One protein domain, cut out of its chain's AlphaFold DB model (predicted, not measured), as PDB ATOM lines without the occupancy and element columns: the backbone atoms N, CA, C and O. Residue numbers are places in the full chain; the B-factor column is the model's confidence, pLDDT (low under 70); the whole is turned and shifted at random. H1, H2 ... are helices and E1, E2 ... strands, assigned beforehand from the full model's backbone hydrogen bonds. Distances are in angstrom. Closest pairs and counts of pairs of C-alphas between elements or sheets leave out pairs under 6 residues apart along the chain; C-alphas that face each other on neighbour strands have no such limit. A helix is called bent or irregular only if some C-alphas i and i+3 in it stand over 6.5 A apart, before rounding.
ATOM      1  N   ASP A   2     -57.628 -26.386   9.895       83.84
ATOM      2  CA  ASP A   2     -57.965 -27.310  10.982       83.84
ATOM      3  C   ASP A   2     -56.695 -27.627  11.784       83.84
ATOM      4  O   ASP A   2     -55.880 -28.437  11.339       83.84
ATOM      5  N   LEU A   3     -56.499 -26.918  12.903       87.13
ATOM      6  CA  LEU A   3     -55.302 -27.035  13.742       87.13
ATOM      7  C   LEU A   3     -55.154 -28.437  14.333       87.13
ATOM      8  O   LEU A   3     -54.063 -28.977  14.255       87.13
ATOM      9  N   LEU A   4     -56.240 -29.074  14.791       89.56
ATOM     10  CA  LEU A   4     -56.182 -30.443  15.326       89.56
ATOM     11  C   LEU A   4     -55.697 -31.427  14.264       89.56
ATOM     12  O   LEU A   4     -54.845 -32.279  14.511       89.56
ATOM     13  N   ARG A   5     -56.203 -31.278  13.035       93.02
ATOM     14  CA  ARG A   5     -55.706 -32.073  11.914       93.02
ATOM     15  C   ARG A   5     -54.235 -31.777  11.616       93.02
ATOM     16  O   ARG A   5     -53.491 -32.701  11.310       93.02
ATOM     17  N   THR A   6     -53.816 -30.518  11.679       94.03
ATOM     18  CA  THR A   6     -52.414 -30.132  11.475       94.03
ATOM     19  C   THR A   6     -51.496 -30.698  12.568       94.03
ATOM     20  O   THR A   6     -50.433 -31.215  12.233       94.03
ATOM     21  N   GLU A   7     -51.906 -30.675  13.838       93.66
ATOM     22  CA  GLU A   7     -51.179 -31.294  14.955       93.66
ATOM     23  C   GLU A   7     -51.028 -32.797  14.743       93.66
ATOM     24  O   GLU A   7     -49.912 -33.314  14.808       93.66
ATOM     25  N   PHE A   8     -52.124 -33.482  14.392       95.26
ATOM     26  CA  PHE A   8     -52.077 -34.899  14.041       95.26
ATOM     27  C   PHE A   8     -51.102 -35.156  12.890       95.26
ATOM     28  O   PHE A   8     -50.324 -36.104  12.951       95.26
ATOM     29  N   ASP A   9     -51.106 -34.329  11.842       96.93
ATOM     30  CA  ASP A   9     -50.212 -34.531  10.703       96.93
ATOM     31  C   ASP A   9     -48.736 -34.396  11.102       96.93
ATOM     32  O   ASP A   9     -47.901 -35.170  10.631       96.93
ATOM     33  N   ILE A  10     -48.396 -33.448  11.982       97.41
ATOM     34  CA  ILE A  10     -47.033 -33.292  12.507       97.41
ATOM     35  C   ILE A  10     -46.664 -34.501  13.377       97.41
ATOM     36  O   ILE A  10     -45.615 -35.118  13.164       97.41
ATOM     37  N   GLN A  11     -47.544 -34.890  14.303       96.73
ATOM     38  CA  GLN A  11     -47.349 -36.055  15.166       96.73
ATOM     39  C   GLN A  11     -47.206 -37.346  14.346       96.73
ATOM     40  O   GLN A  11     -46.343 -38.168  14.637       96.73
ATOM     41  N   HIS A  12     -47.963 -37.499  13.258       97.58
ATOM     42  CA  HIS A  12     -47.857 -38.619  12.323       97.58
ATOM     43  C   HIS A  12     -46.448 -38.723  11.725       97.58
ATOM     44  O   HIS A  12     -45.845 -39.797  11.764       97.58
ATOM     45  N   HIS A  13     -45.866 -37.615  11.248       98.50
ATOM     46  CA  HIS A  13     -44.476 -37.623  10.775       98.50
ATOM     47  C   HIS A  13     -43.507 -38.034  11.888       98.50
ATOM     48  O   HIS A  13     -42.611 -38.851  11.660       98.50
ATOM     49  N   LEU A  14     -43.681 -37.493  13.094       98.14
ATOM     50  CA  LEU A  14     -42.809 -37.776  14.235       98.14
ATOM     51  C   LEU A  14     -42.880 -39.236  14.679       98.14
ATOM     52  O   LEU A  14     -41.841 -39.814  14.978       98.14
ATOM     53  N   VAL A  15     -44.065 -39.843  14.709       97.01
ATOM     54  CA  VAL A  15     -44.253 -41.230  15.152       97.01
ATOM     55  C   VAL A  15     -43.739 -42.211  14.105       97.01
ATOM     56  O   VAL A  15     -42.918 -43.070  14.422       97.01
ATOM     57  N   LEU A  16     -44.154 -42.065  12.843       97.20
ATOM     58  CA  LEU A  16     -43.830 -43.051  11.810       97.20
ATOM     59  C   LEU A  16     -42.350 -43.014  11.408       97.20
ATOM     60  O   LEU A  16     -41.792 -44.040  11.012       97.20
ATOM     61  N   SER A  17     -41.692 -41.860  11.542       97.69
ATOM     62  CA  SER A  17     -40.264 -41.738  11.235       97.69
ATOM     63  C   SER A  17     -39.347 -42.423  12.246       97.69
ATOM     64  O   SER A  17     -38.215 -42.721  11.885       97.69
ATOM     65  N   ARG A  18     -39.809 -42.754  13.467       95.84
ATOM     66  CA  ARG A  18     -38.971 -43.317  14.556       95.84
ATOM     67  C   ARG A  18     -38.182 -44.568  14.182       95.84
ATOM     68  O   ARG A  18     -37.159 -44.844  14.801       95.84
ATOM     69  N   LYS A  19     -38.663 -45.332  13.202       93.81
ATOM     70  CA  LYS A  19     -38.011 -46.560  12.722       93.81
ATOM     71  C   LYS A  19     -36.700 -46.303  11.986       93.81
ATOM     72  O   LYS A  19     -35.877 -47.208  11.909       93.81
ATOM     73  N   ASP A  20     -36.520 -45.101  11.448       97.00
ATOM     74  CA  ASP A  20     -35.297 -44.686  10.776       97.00
ATOM     75  C   ASP A  20     -34.708 -43.469  11.497       97.00
ATOM     76  O   ASP A  20     -35.256 -42.367  11.464       97.00
ATOM     77  N   THR A  21     -33.568 -43.665  12.160       96.73
ATOM     78  CA  THR A  21     -32.921 -42.623  12.967       96.73
ATOM     79  C   THR A  21     -32.594 -41.365  12.161       96.73
ATOM     80  O   THR A  21     -32.722 -40.259  12.687       96.73
ATOM     81  N   LEU A  22     -32.171 -41.504  10.898       98.08
ATOM     82  CA  LEU A  22     -31.813 -40.366  10.049       98.08
ATOM     83  C   LEU A  22     -33.062 -39.566   9.682       98.08
ATOM     84  O   LEU A  22     -33.071 -38.340   9.820       98.08
ATOM     85  N   HIS A  23     -34.123 -40.254   9.260       98.61
ATOM     86  CA  HIS A  23     -35.381 -39.613   8.892       98.61
ATOM     87  C   HIS A  23     -36.046 -38.952  10.099       98.61
ATOM     88  O   HIS A  23     -36.515 -37.815  10.011       98.61
ATOM     89  N   HIS A  24     -36.037 -39.636  11.244       98.41
ATOM     90  CA  HIS A  24     -36.581 -39.107  12.485       98.41
ATOM     91  C   HIS A  24     -35.839 -37.846  12.928       98.41
ATOM     92  O   HIS A  24     -36.471 -36.834  13.222       98.41
ATOM     93  N   ALA A  25     -34.503 -37.866  12.911       98.55
ATOM     94  CA  ALA A  25     -33.695 -36.699  13.248       98.55
ATOM     95  C   ALA A  25     -33.975 -35.510  12.316       98.55
ATOM     96  O   ALA A  25     -34.073 -34.379  12.788       98.55
ATOM     97  N   LEU A  26     -34.137 -35.754  11.009       98.77
ATOM     98  CA  LEU A  26     -34.466 -34.718  10.027       98.77
ATOM     99  C   LEU A  26     -35.817 -34.059  10.339       98.77
ATOM    100  O   LEU A  26     -35.899 -32.837  10.463       98.77
ATOM    101  N   ILE A  27     -36.867 -34.869  10.503       98.80
ATOM    102  CA  ILE A  27     -38.225 -34.388  10.796       98.80
ATOM    103  C   ILE A  27     -38.250 -33.637  12.124       98.80
ATOM    104  O   ILE A  27     -38.763 -32.519  12.184       98.80
ATOM    105  N   ARG A  28     -37.645 -34.204  13.175       98.53
ATOM    106  CA  ARG A  28     -37.535 -33.541  14.476       98.53
ATOM    107  C   ARG A  28     -36.822 -32.201  14.371       98.53
ATOM    108  O   ARG A  28     -37.293 -31.234  14.947       98.53
ATOM    109  N   MET A  29     -35.731 -32.104  13.613       98.57
ATOM    110  CA  MET A  29     -35.027 -30.833  13.434       98.57
ATOM    111  C   MET A  29     -35.907 -29.771  12.772       98.57
ATOM    112  O   MET A  29     -35.910 -28.630  13.237       98.57
ATOM    113  N   ILE A  30     -36.689 -30.128  11.750       98.60
ATOM    114  CA  ILE A  30     -37.643 -29.201  11.120       98.60
ATOM    115  C   ILE A  30     -38.680 -28.734  12.149       98.60
ATOM    116  O   ILE A  30     -38.883 -27.533  12.305       98.60
ATOM    117  N   VAL A  31     -39.290 -29.668  12.885       98.35
ATOM    118  CA  VAL A  31     -40.352 -29.366  13.862       98.35
ATOM    119  C   VAL A  31     -39.836 -28.582  15.070       98.35
ATOM    120  O   VAL A  31     -40.519 -27.702  15.588       98.35
ATOM    121  N   SER A  32     -38.617 -28.870  15.505       97.51
ATOM    122  CA  SER A  32     -38.008 -28.260  16.682       97.51
ATOM    123  C   SER A  32     -37.482 -26.851  16.381       97.51
ATOM    124  O   SER A  32     -37.639 -25.937  17.181       97.51
ATOM    125  N   THR A  33     -36.891 -26.640  15.198       96.70
ATOM    126  CA  THR A  33     -36.090 -25.429  14.908       96.70
ATOM    127  C   THR A  33     -36.608 -24.569  13.753       96.70
ATOM    128  O   THR A  33     -36.019 -23.523  13.446       96.70
ATOM    129  N   LEU A  34     -37.677 -25.014  13.082       96.36
ATOM    130  CA  LEU A  34     -38.207 -24.416  11.852       96.36
ATOM    131  C   LEU A  34     -37.128 -24.259  10.765       96.36
ATOM    132  O   LEU A  34     -37.082 -23.258  10.048       96.36
ATOM    133  N   SER A  35     -36.203 -25.216  10.689       97.74
ATOM    134  CA  SER A  35     -35.047 -25.133   9.796       97.74
ATOM    135  C   SER A  35     -35.418 -25.274   8.321       97.74
ATOM    136  O   SER A  35     -36.335 -26.016   7.959       97.74
ATOM    137  N   THR A  36     -34.707 -24.546   7.455       98.02
ATOM    138  CA  THR A  36     -34.762 -24.767   6.000       98.02
ATOM    139  C   THR A  36     -33.917 -25.980   5.598       98.02
ATOM    140  O   THR A  36     -33.002 -26.367   6.330       98.02
ATOM    141  N   PRO A  37     -34.163 -26.562   4.410       98.18
ATOM    142  CA  PRO A  37     -33.263 -27.559   3.833       98.18
ATOM    143  C   PRO A  37     -31.801 -27.091   3.761       98.18
ATOM    144  O   PRO A  37     -30.902 -27.842   4.131       98.18
ATOM    145  N   GLU A  38     -31.546 -25.834   3.376       97.89
ATOM    146  CA  GLU A  38     -30.181 -25.289   3.328       97.89
ATOM    147  C   GLU A  38     -29.534 -25.252   4.725       97.89
ATOM    148  O   GLU A  38     -28.390 -25.689   4.893       97.89
ATOM    149  N   GLU A  39     -30.270 -24.803   5.750       98.40
ATOM    150  CA  GLU A  39     -29.793 -24.818   7.137       98.40
ATOM    151  C   GLU A  39     -29.443 -26.235   7.612       98.40
ATOM    152  O   GLU A  39     -28.431 -26.424   8.292       98.40
ATOM    153  N   LEU A  40     -30.243 -27.235   7.231       98.40
ATOM    154  CA  LEU A  40     -30.029 -28.641   7.579       98.40
ATOM    155  C   LEU A  40     -28.794 -29.227   6.886       98.40
ATOM    156  O   LEU A  40     -27.996 -29.905   7.534       98.40
ATOM    157  N   THR A  41     -28.568 -28.924   5.607       97.66
ATOM    158  CA  THR A  41     -27.366 -29.365   4.874       97.66
ATOM    159  C   THR A  41     -26.084 -28.738   5.443       97.66
ATOM    160  O   THR A  41     -25.016 -29.374   5.520       97.66
ATOM    161  N   ASN A  42     -26.179 -27.488   5.902       97.26
ATOM    162  CA  ASN A  42     -25.076 -26.753   6.523       97.26
ATOM    163  C   ASN A  42     -24.809 -27.158   7.979       97.26
ATOM    164  O   ASN A  42     -23.735 -26.862   8.509       97.26
ATOM    165  N   LEU A  43     -25.729 -27.888   8.603       97.59
ATOM    166  CA  LEU A  43     -25.661 -28.279  10.002       97.59
ATOM    167  C   LEU A  43     -24.442 -29.160  10.313       97.59
ATOM    168  O   LEU A  43     -24.121 -30.112   9.590       97.59
ATOM    169  N   ARG A  44     -23.760 -28.883  11.425       97.27
ATOM    170  CA  ARG A  44     -22.728 -29.753  12.003       97.27
ATOM    171  C   ARG A  44     -23.056 -30.048  13.460       97.27
ATOM    172  O   ARG A  44     -23.592 -29.213  14.177       97.27
ATOM    173  N   LYS A  45     -22.627 -31.212  13.954       96.22
ATOM    174  CA  LYS A  45     -22.822 -31.605  15.362       96.22
ATOM    175  C   LYS A  45     -22.291 -30.555  16.352       96.22
ATOM    176  O   LYS A  45     -22.916 -30.299  17.373       96.22
ATOM    177  N   LYS A  46     -21.165 -29.908  16.025       97.18
ATOM    178  CA  LYS A  46     -20.541 -28.846  16.842       97.18
ATOM    179  C   LYS A  46     -21.372 -27.558  16.961       97.18
ATOM    180  O   LYS A  46     -21.030 -26.702  17.771       97.18
ATOM    181  N   ASP A  47     -22.394 -27.391  16.123       98.12
ATOM    182  CA  ASP A  47     -23.255 -26.206  16.130       98.12
ATOM    183  C   ASP A  47     -24.326 -26.283  17.225       98.12
ATOM    184  O   ASP A  47     -24.936 -25.266  17.554       98.12
ATOM    185  N   PHE A  48     -24.515 -27.465  17.819       98.58
ATOM    186  CA  PHE A  48     -25.389 -27.700  18.959       98.58
ATOM    187  C   PHE A  48     -24.681 -27.373  20.270       98.58
ATOM    188  O   PHE A  48     -23.511 -27.714  20.466       98.58
ATOM    189  N   ARG A  49     -25.401 -26.739  21.194       98.26
ATOM    190  CA  ARG A  49     -24.886 -26.363  22.511       98.26
ATOM    191  C   ARG A  49     -25.892 -26.666  23.606       98.26
ATOM    192  O   ARG A  49     -27.070 -26.352  23.481       98.26
ATOM    193  N   PHE A  50     -25.379 -27.221  24.694       98.00
ATOM    194  CA  PHE A  50     -26.036 -27.203  25.991       98.00
ATOM    195  C   PHE A  50     -25.633 -25.921  26.720       98.00
ATOM    196  O   PHE A  50     -24.445 -25.595  26.790       98.00
ATOM    197  N   ASN A  51     -26.609 -25.200  27.258       97.75
ATOM    198  CA  ASN A  51     -26.407 -23.932  27.940       97.75
ATOM    199  C   ASN A  51     -27.051 -24.002  29.324       97.75
ATOM    200  O   ASN A  51     -28.211 -24.388  29.459       97.75
ATOM    201  N   LYS A  52     -26.302 -23.583  30.346       96.07
ATOM    202  CA  LYS A  52     -26.845 -23.390  31.690       96.07
ATOM    203  C   LYS A  52     -27.439 -21.991  31.781       96.07
ATOM    204  O   LYS A  52     -26.689 -21.012  31.740       96.07
ATOM    205  N   GLY A  53     -28.765 -21.902  31.823       92.91
ATOM    206  CA  GLY A  53     -29.482 -20.644  32.001       92.91
ATOM    207  C   GLY A  53     -29.551 -20.214  33.459       92.91
ATOM    208  O   GLY A  53     -28.992 -20.856  34.349       92.91
ATOM    209  N   LYS A  54     -30.216 -19.084  33.707       93.33
ATOM    210  CA  LYS A  54     -30.433 -18.599  35.079       93.33
ATOM    211  C   LYS A  54     -31.560 -19.355  35.774       93.33
ATOM    212  O   LYS A  54     -31.469 -19.589  36.975       93.33
ATOM    213  N   ASN A  55     -32.605 -19.687  35.023       93.39
ATOM    214  CA  ASN A  55     -33.829 -20.304  35.519       93.39
ATOM    215  C   ASN A  55     -33.967 -21.748  35.035       93.39
ATOM    216  O   ASN A  55     -34.546 -22.568  35.744       93.39
ATOM    217  N   LEU A  56     -33.447 -22.060  33.846       94.86
ATOM    218  CA  LEU A  56     -33.501 -23.403  33.278       94.86
ATOM    219  C   LEU A  56     -32.277 -23.720  32.418       94.86
ATOM    220  O   LEU A  56     -31.667 -22.843  31.809       94.86
ATOM    221  N   ASP A  57     -31.935 -25.001  32.345       96.62
ATOM    222  CA  ASP A  57     -30.971 -25.509  31.376       96.62
ATOM    223  C   ASP A  57     -31.650 -25.665  30.008       96.62
ATOM    224  O   ASP A  57     -32.757 -26.197  29.913       96.62
ATOM    225  N   TYR A  58     -30.991 -25.213  28.940       97.38
ATOM    226  CA  TYR A  58     -31.567 -25.202  27.594       97.38
ATOM    227  C   TYR A  58     -30.571 -25.608  26.515       97.38
ATOM    228  O   TYR A  58     -29.351 -25.497  26.661       97.38
ATOM    229  N   TYR A  59     -31.112 -26.042  25.380       98.48
ATOM    230  CA  TYR A  59     -30.338 -26.514  24.241       98.48
ATOM    231  C   TYR A  59     -30.586 -25.607  23.042       98.48
ATOM    232  O   TYR A  59     -31.716 -25.206  22.754       98.48
ATOM    233  N   THR A  60     -29.509 -25.263  22.346       98.29
ATOM    234  CA  THR A  60     -29.561 -24.424  21.151       98.29
ATOM    235  C   THR A  60     -28.763 -25.029  20.015       98.29
ATOM    236  O   THR A  60     -27.901 -25.889  20.208       98.29
ATOM    237  N   VAL A  61     -29.042 -24.550  18.812       98.35
ATOM    238  CA  VAL A  61     -28.303 -24.879  17.604       98.35
ATOM    239  C   VAL A  61     -28.065 -23.623  16.779       98.35
ATOM    240  O   VAL A  61     -28.945 -22.767  16.650       98.35
ATOM    241  N   LYS A  62     -26.862 -23.496  16.219       98.31
ATOM    242  CA  LYS A  62     -26.552 -22.469  15.225       98.31
ATOM    243  C   LYS A  62     -26.905 -22.973  13.825       98.31
ATOM    244  O   LYS A  62     -26.272 -23.893  13.323       98.31
ATOM    245  N   LEU A  63     -27.867 -22.323  13.183       98.25
ATOM    246  CA  LEU A  63     -28.304 -22.609  11.815       98.25
ATOM    247  C   LEU A  63     -27.777 -21.530  10.872       98.25
ATOM    248  O   LEU A  63     -27.688 -20.366  11.266       98.25
ATOM    249  N   SER A  64     -27.351 -21.916   9.667       97.70
ATOM    250  CA  SER A  64     -26.722 -20.995   8.709       97.70
ATOM    251  C   SER A  64     -27.248 -21.202   7.291       97.70
ATOM    252  O   SER A  64     -27.270 -22.326   6.800       97.70
ATOM    253  N   GLU A  65     -27.608 -20.102   6.634       95.29
ATOM    254  CA  GLU A  65     -28.180 -20.044   5.283       95.29
ATOM    255  C   GLU A  65     -27.772 -18.719   4.631       95.29
ATOM    256  O   GLU A  65     -27.794 -17.666   5.280       95.29
ATOM    257  N   GLY A  66     -27.338 -18.750   3.367       91.67
ATOM    258  CA  GLY A  66     -27.002 -17.534   2.613       91.67
ATOM    259  C   GLY A  66     -25.973 -16.616   3.295       91.67
ATOM    260  O   GLY A  66     -26.080 -15.389   3.224       91.67
ATOM    261  N   GLY A  67     -25.011 -17.185   4.032       88.94
ATOM    262  CA  GLY A  67     -23.998 -16.439   4.794       88.94
ATOM    263  C   GLY A  67     -24.512 -15.758   6.071       88.94
ATOM    264  O   GLY A  67     -23.730 -15.139   6.795       88.94
ATOM    265  N   ARG A  68     -25.804 -15.880   6.383       95.54
ATOM    266  CA  ARG A  68     -26.389 -15.468   7.660       95.54
ATOM    267  C   ARG A  68     -26.427 -16.661   8.601       95.54
ATOM    268  O   ARG A  68     -26.445 -17.811   8.172       95.54
ATOM    269  N   SER A  69     -26.444 -16.384   9.899       95.47
ATOM    270  CA  SER A  69     -26.645 -17.423  10.905       95.47
ATOM    271  C   SER A  69     -27.599 -16.960  11.987       95.47
ATOM    272  O   SER A  69     -27.534 -15.800  12.399       95.47
ATOM    273  N   ARG A  70     -28.413 -17.882  12.493       95.13
ATOM    274  CA  ARG A  70     -29.298 -17.676  13.641       95.13
ATOM    275  C   ARG A  70     -29.052 -18.740  14.703       95.13
ATOM    276  O   ARG A  70     -28.610 -19.843  14.392       95.13
ATOM    277  N   ILE A  71     -29.340 -18.399  15.954       95.55
ATOM    278  CA  ILE A  71     -29.433 -19.373  17.042       95.55
ATOM    279  C   ILE A  71     -30.906 -19.730  17.207       95.55
ATOM    280  O   ILE A  71     -31.749 -18.838  17.318       95.55
ATOM    281  N   SER A  72     -31.203 -21.026  17.186       96.13
ATOM    282  CA  SER A  72     -32.532 -21.568  17.451       96.13
ATOM    283  C   SER A  72     -32.494 -22.403  18.729       96.13
ATOM    284  O   SER A  72     -31.509 -23.121  18.930       96.13
ATOM    285  N   PRO A  73     -33.535 -22.364  19.579       96.87
ATOM    286  CA  PRO A  73     -33.739 -23.429  20.553       96.87
ATOM    287  C   PRO A  73     -33.913 -24.765  19.815       96.87
ATOM    288  O   PRO A  73     -34.328 -24.780  18.655       96.87
ATOM    289  N   VAL A  74     -33.614 -25.870  20.492       98.03
ATOM    290  CA  VAL A  74     -33.872 -27.245  20.029       98.03
ATOM    291  C   VAL A  74     -34.246 -28.095  21.236       98.03
ATOM    292  O   VAL A  74     -33.598 -27.964  22.265       98.03
ATOM    293  N   ASP A  75     -35.267 -28.939  21.162       97.22
ATOM    294  CA  ASP A  75     -35.643 -29.797  22.292       97.22
ATOM    295  C   ASP A  75     -34.519 -30.772  22.681       97.22
ATOM    296  O   ASP A  75     -33.690 -31.187  21.861       97.22
ATOM    297  N   LYS A  76     -34.509 -31.156  23.961       96.96
ATOM    298  CA  LYS A  76     -33.485 -32.027  24.551       96.96
ATOM    299  C   LYS A  76     -33.311 -33.336  23.778       96.96
ATOM    300  O   LYS A  76     -32.182 -33.732  23.495       96.96
ATOM    301  N   ARG A  77     -34.408 -34.001  23.418       96.50
ATOM    302  CA  ARG A  77     -34.359 -35.317  22.770       96.50
ATOM    303  C   ARG A  77     -33.820 -35.213  21.346       96.50
ATOM    304  O   ARG A  77     -32.991 -36.027  20.948       96.50
ATOM    305  N   THR A  78     -34.204 -34.182  20.594       98.12
ATOM    306  CA  THR A  78     -33.602 -33.887  19.283       98.12
ATOM    307  C   THR A  78     -32.112 -33.600  19.408       98.12
ATOM    308  O   THR A  78     -31.323 -34.151  18.639       98.12
ATOM    309  N   PHE A  79     -31.702 -32.795  20.395       98.46
ATOM    310  CA  PHE A  79     -30.286 -32.558  20.677       98.46
ATOM    311  C   PHE A  79     -29.543 -33.884  20.908       98.46
ATOM    312  O   PHE A  79     -28.532 -34.136  20.251       98.46
ATOM    313  N   GLU A  80     -30.062 -34.749  21.783       97.63
ATOM    314  CA  GLU A  80     -29.468 -36.048  22.118       97.63
ATOM    315  C   GLU A  80     -29.368 -36.976  20.901       97.63
ATOM    316  O   GLU A  80     -28.295 -37.527  20.650       97.63
ATOM    317  N   ILE A  81     -30.428 -37.083  20.092       97.34
ATOM    318  CA  ILE A  81     -30.423 -37.865  18.846       97.34
ATOM    319  C   ILE A  81     -29.295 -37.383  17.928       97.34
ATOM    320  O   ILE A  81     -28.467 -38.192  17.505       97.34
ATOM    321  N   ILE A  82     -29.186 -36.075  17.677       98.05
ATOM    322  CA  ILE A  82     -28.133 -35.525  16.811       98.05
ATOM    323  C   ILE A  82     -26.730 -35.802  17.372       98.05
ATOM    324  O   ILE A  82     -25.797 -36.077  16.608       98.05
ATOM    325  N   GLN A  83     -26.551 -35.798  18.698       97.25
ATOM    326  CA  GLN A  83     -25.259 -36.141  19.301       97.25
ATOM    327  C   GLN A  83     -24.820 -37.585  19.012       97.25
ATOM    328  O   GLN A  83     -23.614 -37.848  19.001       97.25
ATOM    329  N   THR A  84     -25.736 -38.503  18.688       96.70
ATOM    330  CA  THR A  84     -25.401 -39.889  18.294       96.70
ATOM    331  C   THR A  84     -25.027 -40.050  16.815       96.70
ATOM    332  O   THR A  84     -24.423 -41.049  16.433       96.70
ATOM    333  N   MET A  85     -25.320 -39.054  15.975       96.91
ATOM    334  CA  MET A  85     -25.160 -39.130  14.516       96.91
ATOM    335  C   MET A  85     -23.735 -38.782  14.042       96.91
ATOM    336  O   MET A  85     -22.901 -38.355  14.839       96.91
ATOM    337  N   PRO A  86     -23.385 -38.926  12.750       95.98
ATOM    338  CA  PRO A  86     -22.118 -38.420  12.218       95.98
ATOM    339  C   PRO A  86     -21.918 -36.905  12.436       95.98
ATOM    340  O   PRO A  86     -22.850 -36.164  12.740       95.98
ATOM    341  N   SER A  87     -20.689 -36.408  12.257       96.32
ATOM    342  CA  SER A  87     -20.348 -34.986  12.478       96.32
ATOM    343  C   SER A  87     -21.140 -34.002  11.603       96.32
ATOM    344  O   SER A  87     -21.324 -32.847  11.989       96.32
ATOM    345  N   GLN A  88     -21.613 -34.466  10.449       96.31
ATOM    346  CA  GLN A  88     -22.568 -33.795   9.576       96.31
ATOM    347  C   GLN A  88     -23.740 -34.764   9.348       96.31
ATOM    348  O   GLN A  88     -23.585 -35.679   8.538       96.31
ATOM    349  N   PRO A  89     -24.856 -34.612  10.085       95.59
ATOM    350  CA  PRO A  89     -25.966 -35.567  10.060       95.59
ATOM    351  C   PRO A  89     -26.680 -35.658   8.707       95.59
ATOM    352  O   PRO A  89     -27.005 -36.755   8.266       95.59
ATOM    353  N   PHE A  90     -26.885 -34.521   8.034       97.60
ATOM    354  CA  PHE A  90     -27.677 -34.438   6.805       97.60
ATOM    355  C   PHE A  90     -26.776 -34.101   5.613       97.60
ATOM    356  O   PHE A  90     -26.373 -32.956   5.407       97.60
ATOM    357  N   ARG A  91     -26.403 -35.128   4.847       95.05
ATOM    358  CA  ARG A  91     -25.620 -35.013   3.606       95.05
ATOM    359  C   ARG A  91     -26.494 -35.385   2.417       95.05
ATOM    360  O   ARG A  91     -26.282 -36.424   1.805       95.05
ATOM    361  N   MET A  92     -27.500 -34.561   2.168       96.84
ATOM    362  CA  MET A  92     -28.540 -34.821   1.176       96.84
ATOM    363  C   MET A  92     -29.027 -33.507   0.552       96.84
ATOM    364  O   MET A  92     -28.814 -32.434   1.130       96.84
ATOM    365  N   SER A  93     -29.626 -33.585  -0.632       97.83
ATOM    366  CA  SER A  93     -30.230 -32.449  -1.328       97.83
ATOM    367  C   SER A  93     -31.585 -32.070  -0.724       97.83
ATOM    368  O   SER A  93     -32.172 -32.811   0.067       97.83
ATOM    369  N   GLU A  94     -32.104 -30.904  -1.110       98.38
ATOM    370  CA  GLU A  94     -33.456 -30.490  -0.725       98.38
ATOM    371  C   GLU A  94     -34.520 -31.469  -1.252       98.38
ATOM    372  O   GLU A  94     -35.497 -31.753  -0.559       98.38
ATOM    373  N   GLU A  95     -34.341 -32.013  -2.456       98.63
ATOM    374  CA  GLU A  95     -35.234 -33.017  -3.036       98.63
ATOM    375  C   GLU A  95     -35.262 -34.290  -2.189       98.63
ATOM    376  O   GLU A  95     -36.348 -34.740  -1.833       98.63
ATOM    377  N   GLU A  96     -34.098 -34.808  -1.788       98.69
ATOM    378  CA  GLU A  96     -33.996 -35.986  -0.917       98.69
ATOM    379  C   GLU A  96     -34.672 -35.736   0.445       98.69
ATOM    380  O   GLU A  96     -35.438 -36.572   0.928       98.69
ATOM    381  N   MET A  97     -34.483 -34.553   1.049       98.73
ATOM    382  CA  MET A  97     -35.183 -34.189   2.293       98.73
ATOM    383  C   MET A  97     -36.702 -34.122   2.102       98.73
ATOM    384  O   MET A  97     -37.468 -34.602   2.942       98.73
ATOM    385  N   ASN A  98     -37.155 -33.533   0.993       98.76
ATOM    386  CA  ASN A  98     -38.571 -33.432   0.664       98.76
ATOM    387  C   ASN A  98     -39.196 -34.804   0.399       98.76
ATOM    388  O   ASN A  98     -40.354 -35.011   0.762       98.76
ATOM    389  N   GLU A  99     -38.462 -35.733  -0.210       98.75
ATOM    390  CA  GLU A  99     -38.886 -37.121  -0.398       98.75
ATOM    391  C   GLU A  99     -39.034 -37.850   0.938       98.75
ATOM    392  O   GLU A  99     -40.072 -38.477   1.168       98.75
ATOM    393  N   ILE A 100     -38.070 -37.691   1.853       98.75
ATOM    394  CA  ILE A 100     -38.161 -38.239   3.213       98.75
ATOM    395  C   ILE A 100     -39.415 -37.709   3.908       98.75
ATOM    396  O   ILE A 100     -40.250 -38.506   4.334       98.75
ATOM    397  N   VAL A 101     -39.608 -36.388   3.979       98.82
ATOM    398  CA  VAL A 101     -40.796 -35.797   4.624       98.82
ATOM    399  C   VAL A 101     -42.085 -36.291   3.960       98.82
ATOM    400  O   VAL A 101     -43.026 -36.690   4.645       98.82
ATOM    401  N   ARG A 102     -42.125 -36.343   2.624       98.59
ATOM    402  CA  ARG A 102     -43.288 -36.831   1.876       98.59
ATOM    403  C   ARG A 102     -43.625 -38.287   2.198       98.59
ATOM    404  O   ARG A 102     -44.808 -38.616   2.261       98.59
ATOM    405  N   SER A 103     -42.627 -39.144   2.411       98.01
ATOM    406  CA  SER A 103     -42.833 -40.572   2.697       98.01
ATOM    407  C   SER A 103     -43.601 -40.836   3.999       98.01
ATOM    408  O   SER A 103     -44.266 -41.862   4.121       98.01
ATOM    409  N   TYR A 104     -43.575 -39.879   4.931       98.09
ATOM    410  CA  TYR A 104     -44.303 -39.936   6.203       98.09
ATOM    411  C   TYR A 104     -45.566 -39.072   6.226       98.09
ATOM    412  O   TYR A 104     -46.187 -38.911   7.279       98.09
ATOM    413  N   SER A 105     -45.962 -38.513   5.080       97.63
ATOM    414  CA  SER A 105     -47.190 -37.731   4.993       97.63
ATOM    415  C   SER A 105     -48.423 -38.610   5.234       97.63
ATOM    416  O   SER A 105     -48.511 -39.710   4.686       97.63
ATOM    417  N   PRO A 106     -49.401 -38.136   6.023       95.55
ATOM    418  CA  PRO A 106     -50.636 -38.874   6.239       95.55
ATOM    419  C   PRO A 106     -51.509 -38.882   4.972       95.55
ATOM    420  O   PRO A 106     -51.418 -37.966   4.147       95.55
ATOM    421  N   PRO A 107     -52.417 -39.866   4.821       94.46
ATOM    422  CA  PRO A 107     -53.332 -39.934   3.686       94.46
ATOM    423  C   PRO A 107     -54.096 -38.628   3.437       94.46
ATOM    424  O   PRO A 107     -54.551 -37.955   4.364       94.46
ATOM    425  N   GLY A 108     -54.233 -38.271   2.158       92.43
ATOM    426  CA  GLY A 108     -54.943 -37.068   1.711       92.43
ATOM    427  C   GLY A 108     -54.157 -35.758   1.840       92.43
ATOM    428  O   GLY A 108     -54.640 -34.724   1.378       92.43
ATOM    429  N   ARG A 109     -52.947 -35.766   2.417       94.50
ATOM    430  CA  ARG A 109     -52.067 -34.591   2.490       94.50
ATOM    431  C   ARG A 109     -50.654 -34.940   2.034       94.50
ATOM    432  O   ARG A 109     -50.202 -36.067   2.160       94.50
ATOM    433  N   ILE A 110     -49.963 -33.954   1.469       96.47
ATOM    434  CA  ILE A 110     -48.577 -34.097   1.010       96.47
ATOM    435  C   ILE A 110     -47.764 -32.962   1.604       96.47
ATOM    436  O   ILE A 110     -47.979 -31.788   1.263       96.47
ATOM    437  N   TYR A 111     -46.813 -33.339   2.447       98.44
ATOM    438  CA  TYR A 111     -45.861 -32.441   3.066       98.44
ATOM    439  C   TYR A 111     -44.528 -32.449   2.316       98.44
ATOM    440  O   TYR A 111     -44.112 -33.420   1.689       98.44
ATOM    441  N   THR A 112     -43.889 -31.291   2.367       98.49
ATOM    442  CA  THR A 112     -42.486 -31.035   2.035       98.49
ATOM    443  C   THR A 112     -41.857 -30.404   3.274       98.49
ATOM    444  O   THR A 112     -42.595 -30.006   4.180       98.49
ATOM    445  N   CYS A 113     -40.534 -30.239   3.327       98.55
ATOM    446  CA  CYS A 113     -39.884 -29.549   4.448       98.55
ATOM    447  C   CYS A 113     -40.520 -28.175   4.703       98.55
ATOM    448  O   CYS A 113     -40.869 -27.845   5.834       98.55
ATOM    449  N   LYS A 114     -40.777 -27.419   3.626       98.31
ATOM    450  CA  LYS A 114     -41.454 -26.118   3.687       98.31
ATOM    451  C   LYS A 114     -42.857 -26.210   4.297       98.31
ATOM    452  O   LYS A 114     -43.148 -25.466   5.222       98.31
ATOM    453  N   LYS A 115     -43.712 -27.122   3.817       98.33
ATOM    454  CA  LYS A 115     -45.087 -27.259   4.336       98.33
ATOM    455  C   LYS A 115     -45.128 -27.774   5.773       98.33
ATOM    456  O   LYS A 115     -46.019 -27.396   6.523       98.33
ATOM    457  N   LEU A 116     -44.191 -28.646   6.151       98.44
ATOM    458  CA  LEU A 116     -44.084 -29.134   7.525       98.44
ATOM    459  C   LEU A 116     -43.684 -27.990   8.458       98.44
ATOM    460  O   LEU A 116     -44.292 -27.819   9.507       98.44
ATOM    461  N   ARG A 117     -42.734 -27.154   8.031       97.16
ATOM    462  CA  ARG A 117     -42.382 -25.929   8.748       97.16
ATOM    463  C   ARG A 117     -43.572 -24.976   8.881       97.16
ATOM    464  O   ARG A 117     -43.864 -24.557   9.991       97.16
ATOM    465  N   GLU A 118     -44.283 -24.687   7.791       96.07
ATOM    466  CA  GLU A 118     -45.479 -23.822   7.800       96.07
ATOM    467  C   GLU A 118     -46.585 -24.370   8.722       96.07
ATOM    468  O   GLU A 118     -47.281 -23.610   9.392       96.07
ATOM    469  N   ALA A 119     -46.737 -25.694   8.794       95.82
ATOM    470  CA  ALA A 119     -47.661 -26.334   9.723       95.82
ATOM    471  C   ALA A 119     -47.259 -26.091  11.182       95.82
ATOM    472  O   ALA A 119     -48.100 -25.688  11.979       95.82
ATOM    473  N   VAL A 120     -45.983 -26.262  11.531       94.89
ATOM    474  CA  VAL A 120     -45.500 -25.985  12.892       94.89
ATOM    475  C   VAL A 120     -45.620 -24.495  13.214       94.89
ATOM    476  O   VAL A 120     -46.093 -24.143  14.289       94.89
ATOM    477  N   GLU A 121     -45.285 -23.616  12.268       92.49
ATOM    478  CA  GLU A 121     -45.506 -22.172  12.398       92.49
ATOM    479  C   GLU A 121     -46.974 -21.861  12.692       92.49
ATOM    480  O   GLU A 121     -47.241 -21.036  13.557       92.49
ATOM    481  N   SER A 122     -47.931 -22.536  12.044       91.53
ATOM    482  CA  SER A 122     -49.358 -22.310  12.300       91.53
ATOM    483  C   SER A 122     -49.804 -22.716  13.710       91.53
ATOM    484  O   SER A 122     -50.612 -22.000  14.294       91.53
ATOM    485  N   ILE A 123     -49.239 -23.793  14.275       89.88
ATOM    486  CA  ILE A 123     -49.493 -24.199  15.669       89.88
ATOM    487  C   ILE A 123     -48.918 -23.157  16.631       89.88
ATOM    488  O   ILE A 123     -49.610 -22.674  17.521       89.88
ATOM    489  N   LEU A 124     -47.670 -22.737  16.407       88.34
ATOM    490  CA  LEU A 124     -47.015 -21.731  17.249       88.34
ATOM    491  C   LEU A 124     -47.672 -20.350  17.133       88.34
ATOM    492  O   LEU A 124     -47.658 -19.585  18.089       88.34
ATOM    493  N   SER A 125     -48.253 -20.030  15.978       83.39
ATOM    494  CA  SER A 125     -48.935 -18.756  15.730       83.39
ATOM    495  C   SER A 125     -50.262 -18.615  16.467       83.39
ATOM    496  O   SER A 125     -50.699 -17.489  16.686       83.39
ATOM    497  N   ASP A 126     -50.906 -19.735  16.801       73.78
ATOM    498  CA  ASP A 126     -52.161 -19.751  17.562       73.78
ATOM    499  C   ASP A 126     -51.921 -19.439  19.047       73.78
ATOM    500  O   ASP A 126     -52.800 -18.923  19.736       73.78
ATOM    501  N   SER A 127     -50.693 -19.653  19.532       65.54
ATOM    502  CA  SER A 127     -50.262 -19.051  20.788       65.54
ATOM    503  C   SER A 127     -50.121 -17.538  20.591       65.54
ATOM    504  O   SER A 127     -49.409 -17.087  19.696       65.54
ATOM    505  N   ASP A 128     -50.804 -16.744  21.418       55.01
ATOM    506  CA  ASP A 128     -51.000 -15.279  21.321       55.01
ATOM    507  C   ASP A 128     -49.702 -14.418  21.408       55.01
ATOM    508  O   ASP A 128     -49.704 -13.240  21.774       55.01
ATOM    509  N   LEU A 129     -48.534 -14.994  21.111       53.62
ATOM    510  CA  LEU A 129     -47.229 -14.502  21.532       53.62
ATOM    511  C   LEU A 129     -46.435 -13.743  20.465       53.62
ATOM    512  O   LEU A 129     -45.361 -13.231  20.782       53.62
ATOM    513  N   PHE A 130     -46.961 -13.525  19.251       51.41
ATOM    514  CA  PHE A 130     -46.322 -12.585  18.307       51.41
ATOM    515  C   PHE A 130     -46.195 -11.149  18.866       51.41
ATOM    516  O   PHE A 130     -45.480 -10.325  18.293       51.41
ATOM    517  N   GLY A 131     -46.826 -10.846  20.009       51.10
ATOM    518  CA  GLY A 131     -46.637  -9.603  20.762       51.10
ATOM    519  C   GLY A 131     -45.467  -9.577  21.760       51.10
ATOM    520  O   GLY A 131     -45.052  -8.487  22.166       51.10
ATOM    521  N   VAL A 132     -44.900 -10.716  22.177       57.76
ATOM    522  CA  VAL A 132     -43.853 -10.738  23.216       57.76
ATOM    523  C   VAL A 132     -42.471 -10.699  22.570       57.76
ATOM    524  O   VAL A 132     -42.027 -11.621  21.890       57.76
ATOM    525  N   LYS A 133     -41.739  -9.610  22.819       61.34
ATOM    526  CA  LYS A 133     -40.326  -9.492  22.437       61.34
ATOM    527  C   LYS A 133     -39.470 -10.401  23.324       61.34
ATOM    528  O   LYS A 133     -38.958  -9.942  24.343       61.34
ATOM    529  N   LEU A 134     -39.314 -11.662  22.920       75.51
ATOM    530  CA  LEU A 134     -38.399 -12.621  23.549       75.51
ATOM    531  C   LEU A 134     -36.963 -12.082  23.469       75.51
ATOM    532  O   LEU A 134     -36.427 -11.850  22.380       75.51
ATOM    533  N   ARG A 135     -36.359 -11.825  24.630       74.88
ATOM    534  CA  ARG A 135     -35.140 -11.014  24.766       74.88
ATOM    535  C   ARG A 135     -33.861 -11.813  24.565       74.88
ATOM    536  O   ARG A 135     -32.844 -11.232  24.192       74.88
ATOM    537  N   ASN A 136     -33.887 -13.110  24.852       88.27
ATOM    538  CA  ASN A 136     -32.714 -13.980  24.821       88.27
ATOM    539  C   ASN A 136     -33.085 -15.432  24.465       88.27
ATOM    540  O   ASN A 136     -34.261 -15.773  24.343       88.27
ATOM    541  N   ASP A 137     -32.068 -16.276  24.283       90.44
ATOM    542  CA  ASP A 137     -32.239 -17.669  23.858       90.44
ATOM    543  C   ASP A 137     -32.911 -18.555  24.926       90.44
ATOM    544  O   ASP A 137     -33.627 -19.485  24.565       90.44
ATOM    545  N   GLU A 138     -32.746 -18.243  26.217       92.23
ATOM    546  CA  GLU A 138     -33.415 -18.953  27.321       92.23
ATOM    547  C   GLU A 138     -34.930 -18.695  27.297       92.23
ATOM    548  O   GLU A 138     -35.714 -19.637  27.357       92.23
ATOM    549  N   GLU A 139     -35.356 -17.440  27.107       90.76
ATOM    550  CA  GLU A 139     -36.772 -17.075  26.945       90.76
ATOM    551  C   GLU A 139     -37.387 -17.709  25.688       90.76
ATOM    552  O   GLU A 139     -38.536 -18.143  25.713       90.76
ATOM    553  N   ARG A 140     -36.621 -17.811  24.592       90.51
ATOM    554  CA  ARG A 140     -37.066 -18.523  23.382       90.51
ATOM    555  C   ARG A 140     -37.230 -20.014  23.626       90.51
ATOM    556  O   ARG A 140     -38.177 -20.598  23.120       90.51
ATOM    557  N   TYR A 141     -36.331 -20.632  24.383       93.90
ATOM    558  CA  TYR A 141     -36.455 -22.042  24.733       93.90
ATOM    559  C   TYR A 141     -37.647 -22.295  25.667       93.90
ATOM    560  O   TYR A 141     -38.401 -23.231  25.427       93.90
ATOM    561  N   ALA A 142     -37.847 -21.443  26.679       91.85
ATOM    562  CA  ALA A 142     -39.006 -21.501  27.570       91.85
ATOM    563  C   ALA A 142     -40.323 -21.401  26.788       91.85
ATOM    564  O   ALA A 142     -41.212 -22.219  26.969       91.85
ATOM    565  N   PHE A 143     -40.399 -20.468  25.835       90.69
ATOM    566  CA  PHE A 143     -41.544 -20.374  24.934       90.69
ATOM    567  C   PHE A 143     -41.789 -21.683  24.169       90.69
ATOM    568  O   PHE A 143     -42.911 -22.171  24.105       90.69
ATOM    569  N   MET A 144     -40.743 -22.288  23.607       93.52
ATOM    570  CA  MET A 144     -40.914 -23.550  22.886       93.52
ATOM    571  C   MET A 144     -41.368 -24.691  23.803       93.52
ATOM    572  O   MET A 144     -42.160 -25.511  23.359       93.52
ATOM    573  N   LEU A 145     -40.929 -24.732  25.067       92.58
ATOM    574  CA  LEU A 145     -41.441 -25.690  26.056       92.58
ATOM    575  C   LEU A 145     -42.947 -25.542  26.294       92.58
ATOM    576  O   LEU A 145     -43.635 -26.554  26.409       92.58
ATOM    577  N   ASP A 146     -43.441 -24.307  26.350       90.17
ATOM    578  CA  ASP A 146     -44.845 -24.023  26.644       90.17
ATOM    579  C   ASP A 146     -45.764 -24.280  25.436       90.17
ATOM    580  O   ASP A 146     -46.912 -24.683  25.614       90.17
ATOM    581  N   PHE A 147     -45.274 -24.051  24.210       89.62
ATOM    582  CA  PHE A 147     -46.135 -23.974  23.018       89.62
ATOM    583  C   PHE A 147     -45.786 -24.936  21.883       89.62
ATOM    584  O   PHE A 147     -46.588 -25.097  20.965       89.62
ATOM    585  N   ASN A 148     -44.619 -25.584  21.903       91.47
ATOM    586  CA  ASN A 148     -44.297 -26.649  20.956       91.47
ATOM    587  C   ASN A 148     -44.440 -28.013  21.655       91.47
ATOM    588  O   ASN A 148     -43.564 -28.374  22.446       91.47
ATOM    589  N   PRO A 149     -45.469 -28.822  21.333       92.23
ATOM    590  CA  PRO A 149     -45.683 -30.127  21.964       92.23
ATOM    591  C   PRO A 149     -44.515 -31.117  21.820       92.23
ATOM    592  O   PRO A 149     -44.440 -32.102  22.553       92.23
ATOM    593  N   LEU A 150     -43.584 -30.877  20.887       95.20
ATOM    594  CA  LEU A 150     -42.348 -31.655  20.791       95.20
ATOM    595  C   LEU A 150     -41.418 -31.426  21.993       95.20
ATOM    596  O   LEU A 150     -40.727 -32.349  22.412       95.20
ATOM    597  N   TYR A 151     -41.371 -30.209  22.540       94.73
ATOM    598  CA  TYR A 151     -40.434 -29.844  23.608       94.73
ATOM    599  C   TYR A 151     -40.844 -30.403  24.968       94.73
ATOM    600  O   TYR A 151     -39.974 -30.710  25.784       94.73
ATOM    601  N   SER A 152     -42.148 -30.537  25.206       89.53
ATOM    602  CA  SER A 152     -42.705 -31.141  26.417       89.53
ATOM    603  C   SER A 152     -42.757 -32.672  26.365       89.53
ATOM    604  O   SER A 152     -43.008 -33.295  27.391       89.53
ATOM    605  N   GLY A 153     -42.510 -33.279  25.198       88.73
ATOM    606  CA  GLY A 153     -42.608 -34.727  24.987       88.73
ATOM    607  C   GLY A 153     -44.018 -35.225  24.645       88.73
ATOM    608  O   GLY A 153     -44.206 -36.418  24.427       88.73
ATOM    609  N   LEU A 154     -45.011 -34.338  24.509       88.62
ATOM    610  CA  LEU A 154     -46.393 -34.727  24.198       88.62
ATOM    611  C   LEU A 154     -46.500 -35.463  22.848       88.62
ATOM    612  O   LEU A 154     -47.149 -36.501  22.729       88.62
ATOM    613  N   TRP A 155     -45.791 -34.993  21.817       92.09
ATOM    614  CA  TRP A 155     -45.723 -35.711  20.532       92.09
ATOM    615  C   TRP A 155     -44.779 -36.920  20.539       92.09
ATOM    616  O   TRP A 155     -44.713 -37.665  19.555       92.09
TER     617      TRP A 155
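AT A GLANCE: This is residues 2 to 155 of the 211 residues of the protein "Uncharacterized protein AF_1003" of Archaeoglobus fulgidus (strain ATCC 49558 / VC-16 / DSM 4304 / JCM 9628 / NBRC 100126) (UniProt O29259). H2 runs through the middle of a cluster of mostly crossed helices, with H1, H4, H5 and H6 packed round it. A small twisted sheet of three strands stands at one end of this cluster, with H8 across one face and H4 over the other. The printed part has 154 residues, with eight named helices and three named strands in the order H1 H2 H3 E1 E2 E3 H4 H5 H6 H7 H8; the sheet order is E1 E2 E3, antiparallel throughout. The class is mostly helix, and the whole is compact and rounded, with a radius of gyration of the C-alphas of 14.7 A and spans of 43 by 37 by 29 A.

IN THESE COORDINATES: H1, residues 3 to 19, begins at C-alpha 3 (-55.302, -27.035, 13.742) and is 26.1 A long; it is irregular, but only just, with C-alphas 16 and 19 6.9 A apart. H2 is residues 21 to 33, 17.6 A, and H3 residues 37 to 42. The strands are E1, residues 48 to 52, E2, residues 57 to 65, 26.8 A, and E3, residues 68 to 73. Then come H4, residues 76 to 84, H5, residues 94 to 103, and H6, residues 113 to 126, 20.5 A. H7, residues 128 to 131, is irregular, with C-alphas 128 and 131 7.2 A apart. H8, residues 137 to 147, ends at C-alpha 147 (-46.135, -23.974, 23.018).

HOW THE PARTS SIT: H2 is the hub. H1 and H2 form a helical hairpin at a shallow tilt of 31 degrees; their closest C-alphas, of Ser 17 and His 24, are 4.7 A apart. H2 touches H4 at a steep tilt of 40 degrees, closest at Arg 28 and Thr 78, C-alphas 6.2 A apart. With residues 30 to 31 alone it touches H6, closest at Ile 30 and Arg 117, C-alphas 6.2 A apart. The strands form a meander, each the antiparallel neighbour of the one before; N 49 and O 60 are 2.8 A apart, and N 63 and O 70 2.9 A, both within hydrogen-bond range. H8 runs across E2 at 78 degrees on the local plane, at a height over the sheet of 6.7 A. H3 stands at the sheet's level. H1 and H8 are apart. Every O i to N i+4 pair is within hydrogen-bond range in H2, H3, H4, H5, H6 and H8, and 11 of 13 in H1; H7 is too short for such a pair.

THE WHOLE: The C-alphas farthest apart, of Lys 54 and Gly 108, are 45.3 A apart. The printed part has no cut and no long link. Residues 127 to 133 have pLDDT under 70.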